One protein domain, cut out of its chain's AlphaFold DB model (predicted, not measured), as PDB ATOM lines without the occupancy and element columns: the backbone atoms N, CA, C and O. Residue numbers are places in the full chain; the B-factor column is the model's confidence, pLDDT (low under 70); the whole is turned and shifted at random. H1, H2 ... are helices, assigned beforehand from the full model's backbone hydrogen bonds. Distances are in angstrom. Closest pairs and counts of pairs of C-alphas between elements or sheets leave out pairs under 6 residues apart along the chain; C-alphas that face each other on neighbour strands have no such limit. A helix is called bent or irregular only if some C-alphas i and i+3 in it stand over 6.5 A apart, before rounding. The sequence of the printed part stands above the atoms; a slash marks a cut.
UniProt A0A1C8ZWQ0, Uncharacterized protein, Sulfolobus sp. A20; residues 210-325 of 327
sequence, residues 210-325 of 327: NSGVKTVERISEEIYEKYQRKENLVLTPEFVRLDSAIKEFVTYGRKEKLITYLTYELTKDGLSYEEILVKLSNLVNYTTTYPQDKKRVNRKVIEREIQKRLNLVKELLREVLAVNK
ATOM      1  N   ASN A 210     243.365 279.536 308.234       67.44
ATOM      2  CA  ASN A 210     244.530 279.955 309.022       67.44
ATOM      3  C   ASN A 210     245.682 278.937 308.988       67.44
ATOM      4  O   ASN A 210     246.850 279.315 308.953       67.44
ATOM      5  N   SER A 211     245.373 277.638 308.998       62.53
ATOM      6  CA  SER A 211     246.387 276.583 308.886       62.53
ATOM      7  C   SER A 211     247.061 276.583 307.514       62.53
ATOM      8  O   SER A 211     248.265 276.344 307.426       62.53
ATOM      9  N   GLY A 212     246.299 276.843 306.447       59.09
ATOM     10  CA  GLY A 212     246.833 276.975 305.094       59.09
ATOM     11  C   GLY A 212     247.816 278.138 304.989       59.09
ATOM     12  O   GLY A 212     248.937 277.935 304.531       59.09
ATOM     13  N   VAL A 213     247.436 279.309 305.508       63.47
ATOM     14  CA  VAL A 213     248.287 280.513 305.529       63.47
ATOM     15  C   VAL A 213     249.596 280.253 306.279       63.47
ATOM     16  O   VAL A 213     250.668 280.416 305.704       63.47
ATOM     17  N   LYS A 214     249.533 279.709 307.503       63.59
ATOM     18  CA  LYS A 214     250.735 279.384 308.295       63.59
ATOM     19  C   LYS A 214     251.669 278.384 307.613       63.59
ATOM     20  O   LYS A 214     252.882 278.436 307.787       63.59
ATOM     21  N   THR A 215     251.111 277.442 306.854       62.75
ATOM     22  CA  THR A 215     251.918 276.458 306.116       62.75
ATOM     23  C   THR A 215     252.674 277.129 304.972       62.75
ATOM     24  O   THR A 215     253.845 276.829 304.756       62.75
ATOM     25  N   VAL A 216     252.028 278.058 304.264       63.31
ATOM     26  CA  VAL A 216     252.666 278.846 303.202       63.31
ATOM     27  C   VAL A 216     253.760 279.748 303.773       63.31
ATOM     28  O   VAL A 216     254.856 279.752 303.219       63.31
ATOM     29  N   GLU A 217     253.501 280.430 304.892       65.94
ATOM     30  CA  GLU A 217     254.487 281.271 305.594       65.94
ATOM     31  C   GLU A 217     255.718 280.470 306.029       65.94
ATOM     32  O   GLU A 217     256.852 280.860 305.769       65.94
ATOM     33  N   ARG A 218     255.516 279.290 306.621       71.56
ATOM     34  CA  ARG A 218     256.631 278.441 307.057       71.56
ATOM     35  C   ARG A 218     257.485 277.955 305.885       71.56
ATOM     36  O   ARG A 218     258.707 277.921 305.982       71.56
ATOM     37  N   ILE A 219     256.845 277.566 304.781       68.00
ATOM     38  CA  ILE A 219     257.553 277.130 303.571       68.00
ATOM     39  C   ILE A 219     258.325 278.304 302.963       68.00
ATOM     40  O   ILE A 219     259.451 278.109 302.503       68.00
ATOM     41  N   SER A 220     257.753 279.510 302.951       60.69
ATOM     42  CA  SER A 220     258.430 280.671 302.380       60.69
ATOM     43  C   SER A 220     259.636 281.113 303.204       60.69
ATOM     44  O   SER A 220     260.687 281.388 302.622       60.69
ATOM     45  N   GLU A 221     259.532 281.085 304.532       72.62
ATOM     46  CA  GLU A 221     260.653 281.337 305.444       72.62
ATOM     47  C   GLU A 221     261.778 280.303 305.271       72.62
ATOM     48  O   GLU A 221     262.938 280.684 305.112       72.62
ATOM     49  N   GLU A 222     261.452 279.006 305.191       73.50
ATOM     50  CA  GLU A 222     262.439 277.931 304.985       73.50
ATOM     51  C   GLU A 222     263.235 278.119 303.678       73.50
ATOM     52  O   GLU A 222     264.456 277.932 303.635       73.50
ATOM     53  N   ILE A 223     262.557 278.501 302.590       67.81
ATOM     54  CA  ILE A 223     263.195 278.721 301.283       67.81
ATOM     55  C   ILE A 223     264.078 279.973 301.315       67.81
ATOM     56  O   ILE A 223     265.181 279.947 300.761       67.81
ATOM     57  N   TYR A 224     263.624 281.044 301.972       65.56
ATOM     58  CA  TYR A 224     264.398 282.274 302.124       65.56
ATOM     59  C   TYR A 224     265.678 282.042 302.937       65.56
ATOM     60  O   TYR A 224     266.764 282.397 302.478       65.56
ATOM     61  N   GLU A 225     265.595 281.363 304.083       74.31
ATOM     62  CA  GLU A 225     266.778 281.037 304.893       74.31
ATOM     63  C   GLU A 225     267.784 280.173 304.123       74.31
ATOM     64  O   GLU A 225     268.997 280.396 304.182       74.31
ATOM     65  N   LYS A 226     267.294 279.196 303.349       69.75
ATOM     66  CA  LYS A 226     268.144 278.363 302.488       69.75
ATOM     67  C   LYS A 226     268.858 279.186 301.415       69.75
ATOM     68  O   LYS A 226     269.970 278.832 301.023       69.75
ATOM     69  N   TYR A 227     268.230 280.253 300.934       64.56
ATOM     70  CA  TYR A 227     268.833 281.174 299.981       64.56
ATOM     71  C   TYR A 227     269.883 282.071 300.640       64.56
ATOM     72  O   TYR A 227     271.008 282.146 300.152       64.56
ATOM     73  N   GLN A 228     269.565 282.665 301.792       66.88
ATOM     74  CA  GLN A 228     270.480 283.524 302.547       66.88
ATOM     75  C   GLN A 228     271.793 282.799 302.886       66.88
ATOM     76  O   GLN A 228     272.877 283.352 302.701       66.88
ATOM     77  N   ARG A 229     271.709 281.521 303.285       64.06
ATOM     78  CA  ARG A 229     272.882 280.669 303.559       64.06
ATOM     79  C   ARG A 229     273.718 280.337 302.321       64.06
ATOM     80  O   ARG A 229     274.900 280.050 302.460       64.06
ATOM     81  N   LYS A 230     273.120 280.318 301.126       60.06
ATOM     82  CA  LYS A 230     273.840 280.027 299.874       60.06
ATOM     83  C   LYS A 230     274.596 281.233 299.329       60.06
ATOM     84  O   LYS A 230     275.570 281.038 298.613       60.06
ATOM     85  N   GLU A 231     274.141 282.444 299.626       57.16
ATOM     86  CA  GLU A 231     274.658 283.657 298.982       57.16
ATOM     87  C   GLU A 231     275.596 284.492 299.852       57.16
ATOM     88  O   GLU A 231     276.109 285.493 299.363       57.16
ATOM     89  N   ASN A 232     275.856 284.090 301.104       51.19
ATOM     90  CA  ASN A 232     276.726 284.822 302.033       51.19
ATOM     91  C   ASN A 232     276.421 286.332 302.056       51.19
ATOM     92  O   ASN A 232     277.324 287.162 301.964       51.19
ATOM     93  N   LEU A 233     275.139 286.699 302.158       53.31
ATOM     94  CA  LEU A 233     274.733 288.094 302.333       53.31
ATOM     95  C   LEU A 233     275.194 288.556 303.725       53.31
ATOM     96  O   LEU A 233     274.547 288.275 304.732       53.31
ATOM     97  N   VAL A 234     276.364 289.195 303.785       45.44
ATOM     98  CA  VAL A 234     276.930 289.748 305.020       45.44
ATOM     99  C   VAL A 234     276.125 290.986 305.409       45.44
ATOM    100  O   VAL A 234     276.057 291.958 304.664       45.44
ATOM    101  N   LEU A 235     275.512 290.926 306.590       47.62
ATOM    102  CA  LEU A 235     274.746 292.009 307.197       47.62
ATOM    103  C   LEU A 235     275.700 293.113 307.668       47.62
ATOM    104  O   LEU A 235     276.314 292.999 308.730       47.62
ATOM    105  N   THR A 236     275.824 294.190 306.902       50.16
ATOM    106  CA  THR A 236     276.380 295.449 307.410       50.16
ATOM    107  C   THR A 236     275.300 296.209 308.204       50.16
ATOM    108  O   THR A 236     274.131 296.199 307.810       50.16
ATOM    109  N   PRO A 237     275.641 296.876 309.327       51.53
ATOM    110  CA  PRO A 237     274.673 297.544 310.212       51.53
ATOM    111  C   PRO A 237     273.786 298.600 309.530       51.53
ATOM    112  O   PRO A 237     272.663 298.841 309.969       51.53
ATOM    113  N   GLU A 238     274.264 299.195 308.436       53.81
ATOM    114  CA  GLU A 238     273.543 300.199 307.640       53.81
ATOM    115  C   GLU A 238     272.361 299.606 306.853       53.81
ATOM    116  O   GLU A 238     271.426 300.319 306.504       53.81
ATOM    117  N   PHE A 239     272.328 298.284 306.660       61.59
ATOM    118  CA  PHE A 239     271.367 297.606 305.788       61.59
ATOM    119  C   PHE A 239     270.281 296.812 306.524       61.59
ATOM    120  O   PHE A 239     269.470 296.153 305.881       61.59
ATOM    121  N   VAL A 240     270.182 296.896 307.855       65.62
ATOM    122  CA  VAL A 240     269.188 296.130 308.644       65.62
ATOM    123  C   VAL A 240     267.741 296.447 308.232       65.62
ATOM    124  O   VAL A 240     266.878 295.568 308.198       65.62
ATOM    125  N   ARG A 241     267.461 297.710 307.884       70.06
ATOM    126  CA  ARG A 241     266.132 298.138 307.415       70.06
ATOM    127  C   ARG A 241     265.838 297.649 305.995       70.06
ATOM    128  O   ARG A 241     264.709 297.235 305.734       70.06
ATOM    129  N   LEU A 242     266.844 297.647 305.119       75.38
ATOM    130  CA  LEU A 242     266.731 297.113 303.763       75.38
ATOM    131  C   LEU A 242     266.546 295.593 303.782       75.38
ATOM    132  O   LEU A 242     265.667 295.084 303.098       75.38
ATOM    133  N   ASP A 243     267.304 294.877 304.610       73.75
ATOM    134  CA  ASP A 243     267.208 293.423 304.757       73.75
ATOM    135  C   ASP A 243     265.823 293.000 305.265       73.75
ATOM    136  O   ASP A 243     265.183 292.121 304.690       73.75
ATOM    137  N   SER A 244     265.291 293.711 306.262       78.62
ATOM    138  CA  SER A 244     263.917 293.514 306.740       78.62
ATOM    139  C   SER A 244     262.878 293.735 305.631       78.62
ATOM    140  O   SER A 244     261.967 292.920 305.459       78.62
ATOM    141  N   ALA A 245     263.035 294.787 304.820       81.25
ATOM    142  CA  ALA A 245     262.134 295.079 303.706       81.25
ATOM    143  C   ALA A 245     262.241 294.047 302.565       81.25
ATOM    144  O   ALA A 245     261.223 293.635 302.005       81.25
ATOM    145  N   ILE A 246     263.454 293.581 302.251       81.38
ATOM    146  CA  ILE A 246     263.710 292.501 301.289       81.38
ATOM    147  C   ILE A 246     263.082 291.202 301.782       81.38
ATOM    148  O   ILE A 246     262.381 290.536 301.020       81.38
ATOM    149  N   LYS A 247     263.290 290.848 303.053       79.12
ATOM    150  CA  LYS A 247     262.698 289.659 303.666       79.12
ATOM    151  C   LYS A 247     261.178 289.715 303.571       79.12
ATOM    152  O   LYS A 247     260.565 288.731 303.159       79.12
ATOM    153  N   GLU A 248     260.567 290.855 303.889       80.50
ATOM    154  CA  GLU A 248     259.111 291.001 303.853       80.50
ATOM    155  C   GLU A 248     258.551 290.883 302.423       80.50
ATOM    156  O   GLU A 248     257.541 290.206 302.197       80.50
ATOM    157  N   PHE A 249     259.251 291.447 301.436       83.50
ATOM    158  CA  PHE A 249     258.893 291.324 300.025       83.50
ATOM    159  C   PHE A 249     259.066 289.897 299.496       83.50
ATOM    160  O   PHE A 249     258.144 289.341 298.900       83.50
ATOM    161  N   VAL A 250     260.211 289.262 299.735       80.69
ATOM    162  CA  VAL A 250     260.501 287.917 299.223       80.69
ATOM    163  C   VAL A 250     259.569 286.883 299.857       80.69
ATOM    164  O   VAL A 250     258.966 286.074 299.144       80.69
ATOM    165  N   THR A 251     259.390 286.956 301.175       72.94
ATOM    166  CA  THR A 251     258.626 285.971 301.957       72.94
ATOM    167  C   THR A 251     257.122 286.153 301.779       72.94
ATOM    168  O   THR A 251     256.408 285.183 301.521       72.94
ATOM    169  N   TYR A 252     256.632 287.396 301.850       74.38
ATOM    170  CA  TYR A 252     255.193 287.675 301.909       74.38
ATOM    171  C   TYR A 252     254.648 288.421 300.684       74.38
ATOM    172  O   TYR A 252     253.432 288.461 300.498       74.38
ATOM    173  N   GLY A 253     255.507 288.949 299.807       74.56
ATOM    174  CA  GLY A 253     255.108 289.710 298.615       74.56
ATOM    175  C   GLY A 253     254.798 291.182 298.883       74.56
ATOM    176  O   GLY A 253     254.323 291.867 297.980       74.56
ATOM    177  N   ARG A 254     255.047 291.667 300.106       82.31
ATOM    178  CA  ARG A 254     254.793 293.055 300.518       82.31
ATOM    179  C   ARG A 254     255.915 293.957 300.025       82.31
ATOM    180  O   ARG A 254     257.038 293.879 300.516       82.31
ATOM    181  N   LYS A 255     255.628 294.769 299.015       86.06
ATOM    182  CA  LYS A 255     256.625 295.595 298.313       86.06
ATOM    183  C   LYS A 255     256.727 297.015 298.857       86.06
ATOM    184  O   LYS A 255     257.681 297.712 298.539       86.06
ATOM    185  N   GLU A 256     255.779 297.443 299.682       84.00
ATOM    186  CA  GLU A 256     255.596 298.838 300.089       84.00
ATOM    187  C   GLU A 256     256.830 299.371 300.822       84.00
ATOM    188  O   GLU A 256     257.381 300.399 300.446       84.00
ATOM    189  N   LYS A 257     257.323 298.632 301.824       83.81
ATOM    190  CA  LYS A 257     258.510 299.045 302.589       83.81
ATOM    191  C   LYS A 257     259.783 299.035 301.747       83.81
ATOM    192  O   LYS A 257     260.635 299.897 301.942       83.81
ATOM    193  N   LEU A 258     259.899 298.081 300.822       83.94
ATOM    194  CA  LEU A 258     261.050 297.979 299.930       83.94
ATOM    195  C   LEU A 258     261.079 299.153 298.947       83.94
ATOM    196  O   LEU A 258     262.123 299.772 298.787       83.94
ATOM    197  N   ILE A 259     259.930 299.510 298.362       86.12
ATOM    198  CA  ILE A 259     259.788 300.694 297.505       86.12
ATOM    199  C   ILE A 259     260.172 301.949 298.288       86.12
ATOM    200  O   ILE A 259     261.033 302.690 297.839       86.12
ATOM    201  N   THR A 260     259.598 302.165 299.473       85.06
ATOM    202  CA  THR A 260     259.893 303.361 300.279       85.06
ATOM    203  C   THR A 260     261.380 303.488 300.601       85.06
ATOM    204  O   THR A 260     261.938 304.577 300.488       85.06
ATOM    205  N   TYR A 261     262.031 302.383 300.977       82.62
ATOM    206  CA  TYR A 261     263.454 302.393 301.302       82.62
ATOM    207  C   TYR A 261     264.323 302.674 300.068       82.62
ATOM    208  O   TYR A 261     265.203 303.526 300.120       82.62
ATOM    209  N   LEU A 262     264.063 301.997 298.946       83.50
ATOM    210  CA  LEU A 262     264.833 302.202 297.716       83.50
ATOM    211  C   LEU A 262     264.621 303.601 297.127       83.50
ATOM    212  O   LEU A 262     265.576 304.208 296.655       83.50
ATOM    213  N   THR A 263     263.401 304.140 297.197       85.19
ATOM    214  CA  THR A 263     263.117 305.529 296.820       85.19
ATOM    215  C   THR A 263     263.936 306.497 297.666       85.19
ATOM    216  O   THR A 263     264.506 307.435 297.119       85.19
ATOM    217  N   TYR A 264     264.032 306.272 298.982       84.44
ATOM    218  CA  TYR A 264     264.836 307.111 299.872       84.44
ATOM    219  C   TYR A 264     266.327 307.103 299.494       84.44
ATOM    220  O   TYR A 264     266.910 308.177 299.362       84.44
ATOM    221  N   GLU A 265     266.919 305.928 299.255       78.50
ATOM    222  CA  GLU A 265     268.332 305.817 298.846       78.50
ATOM    223  C   GLU A 265     268.586 306.463 297.475       78.50
ATOM    224  O   GLU A 265     269.480 307.288 297.337       78.50
ATOM    225  N   LEU A 266     267.746 306.193 296.472       82.38
ATOM    226  CA  LEU A 266     267.906 306.792 295.141       82.38
ATOM    227  C   LEU A 266     267.701 308.318 295.150       82.38
ATOM    228  O   LEU A 266     268.338 309.033 294.383       82.38
ATOM    229  N   THR A 267     266.838 308.833 296.030       83.75
ATOM    230  CA  THR A 267     266.675 310.288 296.206       83.75
ATOM    231  C   THR A 267     267.921 310.901 296.845       83.75
ATOM    232  O   THR A 267     268.330 312.000 296.474       83.75
ATOM    233  N   LYS A 268     268.544 310.194 297.795       81.06
ATOM    234  CA  LYS A 268     269.805 310.609 298.422       81.06
ATOM    235  C   LYS A 268     270.953 310.661 297.407       81.06
ATOM    236  O   LYS A 268     271.785 311.557 297.501       81.06
ATOM    237  N   ASP A 269     270.933 309.774 296.415       77.44
ATOM    238  CA  ASP A 269     271.879 309.748 295.293       77.44
ATOM    239  C   ASP A 269     271.596 310.832 294.226       77.44
ATOM    240  O   ASP A 269     272.293 310.916 293.217       77.44
ATOM    241  N   GLY A 270     270.585 311.685 294.436       80.56
ATOM    242  CA  GLY A 270     270.283 312.832 293.577       80.56
ATOM    243  C   GLY A 270     269.472 312.509 292.322       80.56
ATOM    244  O   GLY A 270     269.366 313.369 291.448       80.56
ATOM    245  N   LEU A 271     268.890 311.308 292.218       85.12
ATOM    246  CA  LEU A 271     268.043 310.958 291.078       85.12
ATOM    247  C   LEU A 271     266.722 311.727 291.093       85.12
ATOM    248  O   LEU A 271     266.113 311.963 292.142       85.12
ATOM    249  N   SER A 272     266.248 312.075 289.899       86.25
ATOM    250  CA  SER A 272     264.940 312.701 289.733       86.25
ATOM    251  C   SER A 272     263.807 311.693 289.955       86.25
ATOM    252  O   SER A 272     263.973 310.478 289.832       86.25
ATOM    253  N   TYR A 273     262.607 312.194 290.250       83.25
ATOM    254  CA  TYR A 273     261.421 311.354 290.449       83.25
ATOM    255  C   TYR A 273     261.139 310.421 289.255       83.25
ATOM    256  O   TYR A 273     260.775 309.260 289.440       83.25
ATOM    257  N   GLU A 274     261.348 310.914 288.034       85.81
ATOM    258  CA  GLU A 274     261.136 310.162 286.794       85.81
ATOM    259  C   GLU A 274     262.139 309.008 286.665       85.81
ATOM    260  O   GLU A 274     261.753 307.878 286.358       85.81
ATOM    261  N   GLU A 275     263.408 309.247 286.995       83.12
ATOM    262  CA  GLU A 275     264.454 308.218 286.984       83.12
ATOM    263  C   GLU A 275     264.223 307.146 288.059       83.12
ATOM    264  O   GLU A 275     264.427 305.952 287.807       83.12
ATOM    265  N   ILE A 276     263.744 307.549 289.239       83.31
ATOM    266  CA  ILE A 276     263.375 306.631 290.326       83.31
ATOM    267  C   ILE A 276     262.214 305.730 289.894       83.31
ATOM    268  O   ILE A 276     262.269 304.515 290.100       83.31
ATOM    269  N   LEU A 277     261.173 306.291 289.268       84.00
ATOM    270  CA  LEU A 277     260.042 305.509 288.764       84.00
ATOM    271  C   LEU A 277     260.466 304.498 287.700       84.00
ATOM    272  O   LEU A 277     259.985 303.364 287.722       84.00
ATOM    273  N   VAL A 278     261.373 304.876 286.796       85.31
ATOM    274  CA  VAL A 278     261.900 303.965 285.771       85.31
ATOM    275  C   VAL A 278     262.648 302.800 286.425       85.31
ATOM    276  O   VAL A 278     262.331 301.644 286.132       85.31
ATOM    277  N   LYS A 279     263.558 303.080 287.367       82.38
ATOM    278  CA  LYS A 279     264.333 302.050 288.085       82.38
ATOM    279  C   LYS A 279     263.463 301.132 288.947       82.38
ATOM    280  O   LYS A 279     263.693 299.930 289.008       82.38
ATOM    281  N   LEU A 280     262.425 301.662 289.593       85.94
ATOM    282  CA  LEU A 280     261.537 300.874 290.459       85.94
ATOM    283  C   LEU A 280     260.330 300.272 289.728       85.94
ATOM    284  O   LEU A 280     259.561 299.530 290.344       85.94
ATOM    285  N   SER A 281     260.158 300.537 288.432       84.44
ATOM    286  CA  SER A 281     258.983 300.136 287.644       84.44
ATOM    287  C   SER A 281     258.666 298.641 287.749       84.44
ATOM    288  O   SER A 281     257.510 298.267 287.959       84.44
ATOM    289  N   ASN A 282     259.683 297.778 287.701       84.19
ATOM    290  CA  ASN A 282     259.527 296.328 287.831       84.19
ATOM    291  C   ASN A 282     258.993 295.911 289.210       84.19
ATOM    292  O   ASN A 282     258.182 294.989 289.299       84.19
ATOM    293  N   LEU A 283     259.394 296.601 290.283       85.25
ATOM    294  CA  LEU A 283     258.891 296.361 291.638       85.25
ATOM    295  C   LEU A 283     257.476 296.916 291.815       85.25
ATOM    296  O   LEU A 283     256.600 296.235 292.349       85.25
ATOM    297  N   VAL A 284     257.237 298.138 291.337       84.38
ATOM    298  CA  VAL A 284     255.936 298.817 291.421       84.38
ATOM    299  C   VAL A 284     254.869 298.038 290.653       84.38
ATOM    300  O   VAL A 284     253.787 297.802 291.190       84.38
ATOM    301  N   ASN A 285     255.193 297.535 289.463       83.38
ATOM    302  CA  ASN A 285     254.274 296.765 288.621       83.38
ATOM    303  C   ASN A 285     254.216 295.273 288.984       83.38
ATOM    304  O   ASN A 285     253.389 294.537 288.440       83.38
ATOM    305  N   TYR A 286     255.053 294.808 289.918       82.12
ATOM    306  CA  TYR A 286     255.031 293.415 290.343       82.12
ATOM    307  C   TYR A 286     253.686 293.068 290.992       82.12
ATOM    308  O   TYR A 286     253.290 293.632 292.019       82.12
ATOM    309  N   THR A 287     252.997 292.105 290.391       74.06
ATOM    310  CA  THR A 287     251.803 291.464 290.937       74.06
ATOM    311  C   THR A 287     252.157 290.037 291.320       74.06
ATOM    312  O   THR A 287     252.830 289.316 290.579       74.06
ATOM    313  N   THR A 288     251.744 289.635 292.520       68.19
ATOM    314  CA  THR A 288     252.040 288.289 293.007       68.19
ATOM    315  C   THR A 288     251.237 287.277 292.193       68.19
ATOM    316  O   THR A 288     250.011 287.366 292.122       68.19
ATOM    317  N   THR A 289     251.912 286.284 291.614       60.09
ATOM    318  CA  THR A 289     251.271 285.245 290.782       60.09
ATOM    319  C   THR A 289     250.423 284.272 291.623       60.09
ATOM    320  O   THR A 289     249.586 283.531 291.107       60.09
ATOM    321  N   TYR A 290     250.628 284.283 292.940       60.03
ATOM    322  CA  TYR A 290     249.883 283.533 293.940       60.03
ATOM    323  C   TYR A 290     249.025 284.463 294.824       60.03
ATOM    324  O   TYR A 290     249.570 285.167 295.676       60.03
ATOM    325  N   PRO A 291     247.687 284.456 294.702       52.44
ATOM    326  CA  PRO A 291     246.853 285.052 295.735       52.44
ATOM    327  C   PRO A 291     246.995 284.208 297.006       52.44
ATOM    328  O   PRO A 291     246.703 283.010 296.984       52.44
ATOM    329  N   GLN A 292     247.422 284.843 298.103       52.25
ATOM    330  CA  GLN A 292     247.518 284.272 299.459       52.25
ATOM    331  C   GLN A 292     246.236 283.518 299.893       52.25
ATOM    332  O   GLN A 292     246.288 282.658 300.767       52.25
ATOM    333  N   ASP A 293     245.113 283.762 299.209       46.50
ATOM    334  CA  ASP A 293     243.792 283.172 299.436       46.50
ATOM    335  C   ASP A 293     243.605 281.720 298.946       46.50
ATOM    336  O   ASP A 293     242.575 281.096 299.231       46.50
ATOM    337  N   LYS A 294     244.548 281.126 298.198       46.47
ATOM    338  CA  LYS A 294     244.367 279.761 297.659       46.47
ATOM    339  C   LYS A 294     244.889 278.673 298.610       46.47
ATOM    340  O   LYS A 294     246.062 278.329 298.627       46.47
ATOM    341  N   LYS A 295     243.946 278.019 299.306       49.75
ATOM    342  CA  LYS A 295     244.103 276.958 300.337       49.75
ATOM    343  C   LYS A 295     245.046 275.773 300.045       49.75
ATOM    344  O   LYS A 295     245.341 275.015 300.966       49.75
ATOM    345  N   ARG A 296     245.486 275.543 298.806       48.28
ATOM    346  CA  ARG A 296     246.406 274.448 298.455       48.28
ATOM    347  C   ARG A 296     247.315 274.883 297.327       48.28
ATOM    348  O   ARG A 296     246.926 274.823 296.162       48.28
ATOM    349  N   VAL A 297     248.537 275.269 297.669       58.22
ATOM    350  CA  VAL A 297     249.561 275.558 296.672       58.22
ATOM    351  C   VAL A 297     250.729 274.627 296.840       58.22
ATOM    352  O   VAL A 297     251.256 274.412 297.926       58.22
ATOM    353  N   ASN A 298     251.074 274.007 295.718       67.00
ATOM    354  CA  ASN A 298     252.177 273.081 295.625       67.00
ATOM    355  C   ASN A 298     253.472 273.818 295.994       67.00
ATOM    356  O   ASN A 298     253.728 274.902 295.470       67.00
ATOM    357  N   ARG A 299     254.304 273.208 296.847       71.00
ATOM    358  CA  ARG A 299     255.624 273.720 297.252       71.00
ATOM    359  C   ARG A 299     256.433 274.248 296.063       71.00
ATOM    360  O   ARG A 299     257.004 275.325 296.147       71.00
ATOM    361  N   LYS A 300     256.384 273.557 294.918       76.25
ATOM    362  CA  LYS A 300     257.085 273.964 293.685       76.25
ATOM    363  C   LYS A 300     256.642 275.321 293.128       76.25
ATOM    364  O   LYS A 300     257.419 275.978 292.445       76.25
ATOM    365  N   VAL A 301     255.389 275.716 293.345       74.94
ATOM    366  CA  VAL A 301     254.857 277.015 292.898       74.94
ATOM    367  C   VAL A 301     255.336 278.122 293.834       74.94
ATOM    368  O   VAL A 301     255.774 279.161 293.354       74.94
ATOM    369  N   ILE A 302     255.341 277.864 295.146       71.69
ATOM    370  CA  ILE A 302     255.889 278.781 296.159       71.69
ATOM    371  C   ILE A 302     257.389 279.001 295.917       71.69
ATOM    372  O   ILE A 302     257.843 280.140 295.879       71.69
ATOM    373  N   GLU A 303     258.146 277.929 295.662       74.56
ATOM    374  CA  GLU A 303     259.579 277.995 295.337       74.56
ATOM    375  C   GLU A 303     259.857 278.863 294.105       74.56
ATOM    376  O   GLU A 303     260.715 279.743 294.160       74.56
ATOM    377  N   ARG A 304     259.104 278.675 293.012       80.38
ATOM    378  CA  ARG A 304     259.252 279.505 291.804       80.38
ATOM    379  C   ARG A 304     258.940 280.975 292.062       80.38
ATOM    380  O   ARG A 304     259.645 281.837 291.546       80.38
ATOM    381  N   GLU A 305     257.901 281.260 292.843       80.44
ATOM    382  CA  GLU A 305     257.502 282.635 293.144       80.44
ATOM    383  C   GLU A 305     258.559 283.350 293.997       80.44
ATOM    384  O   GLU A 305     258.952 284.474 293.689       80.44
ATOM    385  N   ILE A 306     259.086 282.674 295.019       77.62
ATOM    386  CA  ILE A 306     260.169 283.204 295.857       77.62
ATOM    387  C   ILE A 306     261.428 283.433 295.025       77.62
ATOM    388  O   ILE A 306     262.060 284.479 295.140       77.62
ATOM    389  N   GLN A 307     261.765 282.503 294.133       79.81
ATOM    390  CA  GLN A 307     262.928 282.643 293.264       79.81
ATOM    391  C   GLN A 307     262.780 283.812 292.277       79.81
ATOM    392  O   GLN A 307     263.742 284.546 292.054       79.81
ATOM    393  N   LYS A 308     261.570 284.052 291.758       83.75
ATOM    394  CA  LYS A 308     261.254 285.231 290.938       83.75
ATOM    395  C   LYS A 308     261.452 286.532 291.723       83.75
ATOM    396  O   LYS A 308     262.093 287.447 291.215       83.75
ATOM    397  N   ARG A 309     260.958 286.606 292.964       83.19
ATOM    398  CA  ARG A 309     261.131 287.785 293.837       83.19
ATOM    399  C   ARG A 309     262.591 288.036 294.192       83.19
ATOM    400  O   ARG A 309     263.029 289.177 294.166       83.19
ATOM    401  N   LEU A 310     263.347 286.980 294.485       80.81
ATOM    402  CA  LEU A 310     264.779 287.075 294.776       80.81
ATOM    403  C   LEU A 310     265.575 287.599 293.581       80.81
ATOM    404  O   LEU A 310     266.427 288.466 293.752       80.81
ATOM    405  N   ASN A 311     265.277 287.118 292.373       82.62
ATOM    406  CA  ASN A 311     265.912 287.628 291.158       82.62
ATOM    407  C   ASN A 311     265.591 289.113 290.937       82.62
ATOM    408  O   ASN A 311     266.496 289.887 290.646       82.62
ATOM    409  N   LEU A 312     264.340 289.516 291.177       84.44
ATOM    410  CA  LEU A 312     263.910 290.911 291.068       84.44
ATOM    411  C   LEU A 312     264.650 291.809 292.073       84.44
ATOM    412  O   LEU A 312     265.168 292.857 291.701       84.44
ATOM    413  N   VAL A 313     264.778 291.382 293.335       82.44
ATOM    414  CA  VAL A 313     265.567 292.115 294.343       82.44
ATOM    415  C   VAL A 313     267.029 292.243 293.916       82.44
ATOM    416  O   VAL A 313     267.618 293.307 294.069       82.44
ATOM    417  N   LYS A 314     267.628 291.188 293.362       78.75
ATOM    418  CA  LYS A 314     269.022 291.224 292.904       78.75
ATOM    419  C   LYS A 314     269.263 292.197 291.764       78.75
ATOM    420  O   LYS A 314     270.287 292.874 291.771       78.75
ATOM    421  N   GLU A 315     268.370 292.221 290.783       80.81
ATOM    422  CA  GLU A 315     268.442 293.162 289.665       80.81
ATOM    423  C   GLU A 315     268.370 294.600 290.188       80.81
ATOM    424  O   GLU A 315     269.278 295.385 289.924       80.81
ATOM    425  N   LEU A 316     267.403 294.893 291.063       80.31
ATOM    426  CA  LEU A 316     267.266 296.211 291.689       80.31
ATOM    427  C   LEU A 316     268.490 296.611 292.513       80.31
ATOM    428  O   LEU A 316     268.995 297.719 292.372       80.31
ATOM    429  N   LEU A 317     269.002 295.719 293.365       76.44
ATOM    430  CA  LEU A 317     270.181 296.022 294.178       76.44
ATOM    431  C   LEU A 317     271.418 296.254 293.312       76.44
ATOM    432  O   LEU A 317     272.222 297.117 293.645       76.44
ATOM    433  N   ARG A 318     271.579 295.535 292.195       74.56
ATOM    434  CA  ARG A 318     272.665 295.811 291.242       74.56
ATOM    435  C   ARG A 318     272.515 297.189 290.611       74.56
ATOM    436  O   ARG A 318     273.504 297.906 290.528       74.56
ATOM    437  N   GLU A 319     271.312 297.565 290.196       71.06
ATOM    438  CA  GLU A 319     271.045 298.870 289.583       71.06
ATOM    439  C   GLU A 319     271.198 300.046 290.553       71.06
ATOM    440  O   GLU A 319     271.565 301.140 290.121       71.06
ATOM    441  N   VAL A 320     270.921 299.831 291.840       68.25
ATOM    442  CA  VAL A 320     271.078 300.829 292.910       68.25
ATOM    443  C   VAL A 320     272.546 300.917 293.346       68.25
ATOM    444  O   VAL A 320     273.124 301.997 293.363       68.25
ATOM    445  N   LEU A 321     273.215 299.785 293.598       64.25
ATOM    446  CA  LEU A 321     274.627 299.759 294.008       64.25
ATOM    447  C   LEU A 321     275.602 300.151 292.885       64.25
ATOM    448  O   LEU A 321     276.721 300.568 293.175       64.25
ATOM    449  N   ALA A 322     275.214 300.019 291.612       58.38
ATOM    450  CA  ALA A 322     276.021 300.490 290.486       58.38
ATOM    451  C   ALA A 322     276.112 302.024 290.420       58.38
ATOM    452  O   ALA A 322     277.116 302.539 289.938       58.38
ATOM    453  N   VAL A 323     275.107 302.751 290.926       54.25
ATOM    454  CA  VAL A 323     275.143 304.223 291.023       54.25
ATOM    455  C   VAL A 323     276.190 304.655 292.053       54.25
ATOM    456  O   VAL A 323     277.020 305.509 291.764       54.25
ATOM    457  N   ASN A 324     276.247 303.954 293.186       48.66
ATOM    458  CA  ASN A 324     277.147 304.232 294.310       48.66
ATOM    459  C   ASN A 324     278.647 303.963 294.019       48.66
ATOM    460  O   ASN A 324     279.504 304.238 294.849       48.66
ATOM    461  N   LYS A 325     278.993 303.380 292.859       40.12
ATOM    462  CA  LYS A 325     280.392 303.159 292.426       40.12
ATOM    463  C   LYS A 325     280.924 304.207 291.445       40.12
ATOM    464  O   LYS A 325     282.120 304.194 291.170       40.12
TER     465      LYS A 325
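This is residues 210 to 325 of the 327 residues of an uncharacterized protein of Sulfolobus sp. A20 (UniProt A0A1C8ZWQ0). Four helices, H2, H3, H4 and H5, make an up-and-down bundle, each running against the one before it, and H1 crosses one end of it slantwise, over the last residues of H2 and the first of H5. H5 is the longest helix by residues, and the long stretch 285 to 298 leads from the end of H4 to its start. The printed part has 116 residues with five named helices, in the order H1 to H5, and no named strand; its class is all helix. It is compact, with a radius of gyration of the C-alphas of 15.0 A, and its outline is elongated, 46 by 29 by 20 A.

H1, residues 210 to 231, touches H2, residues 237 to 252, with residues 217 to 224 alone; the closest C-alphas, of Ser 220 and Thr 251, are 5.3 A apart, at a steep tilt of 45 degrees, opposite ways. H2 and H3, residues 256 to 268, form a helical hairpin at 36 degrees, only just a steep tilt, with the C-alphas of Ala 245 and Leu 258 closest at 4.9 A. H3 and H4, residues 273 to 284, form another at a shallow tilt of 28 degrees, with Thr 263 and Ile 276 closest, their C-alphas 6.6 A apart. H4 and H5, residues 299 to 321, form a third at a shallow tilt of 17 degrees; the closest C-alphas, of Leu 283 and Leu 312, are 7.4 A apart. H5 touches H2 at a shallow tilt of 33 degrees, only just short of steep, with the C-alphas of Val 250 and Arg 309 closest at 5.4 A. H5 touches H1 with residues 299 to 306 alone, at a steep tilt of 48 degrees, the same way, and the closest C-alphas, of Ser 220 and Ile 302, are 7.0 A apart. H3 and H5 are close but not clearly touching, and H2 and H4 are apart. In H1, H3 and H5 every O i to N i+4 pair is within hydrogen-bond range; in H2 it is 10 of 12 and in H4 6 of 8.

H1 begins at C-alpha 210, (244.530, 279.955, 309.022), and is 32.0 A long. H2 is 23.4 A long and irregular, with C-alphas 238 and 241 7.7 A apart. H3 is 18.5 A long. H4 is 13.7 A long and irregular, with C-alphas 279 and 282 7.5 A apart. H5 is 32.4 A long and ends at C-alpha 321, (274.627, 299.759, 294.008).

The C-alphas farthest apart, of Ser 211 and Lys 325, are 46.2 A apart. The printed part has no cut. The link from H4 to H5 is long, and the other three are tight. The mean pLDDT of the printed part is 72.0; 44 residues are under 70, among them 226 to 240 and 288 to 298.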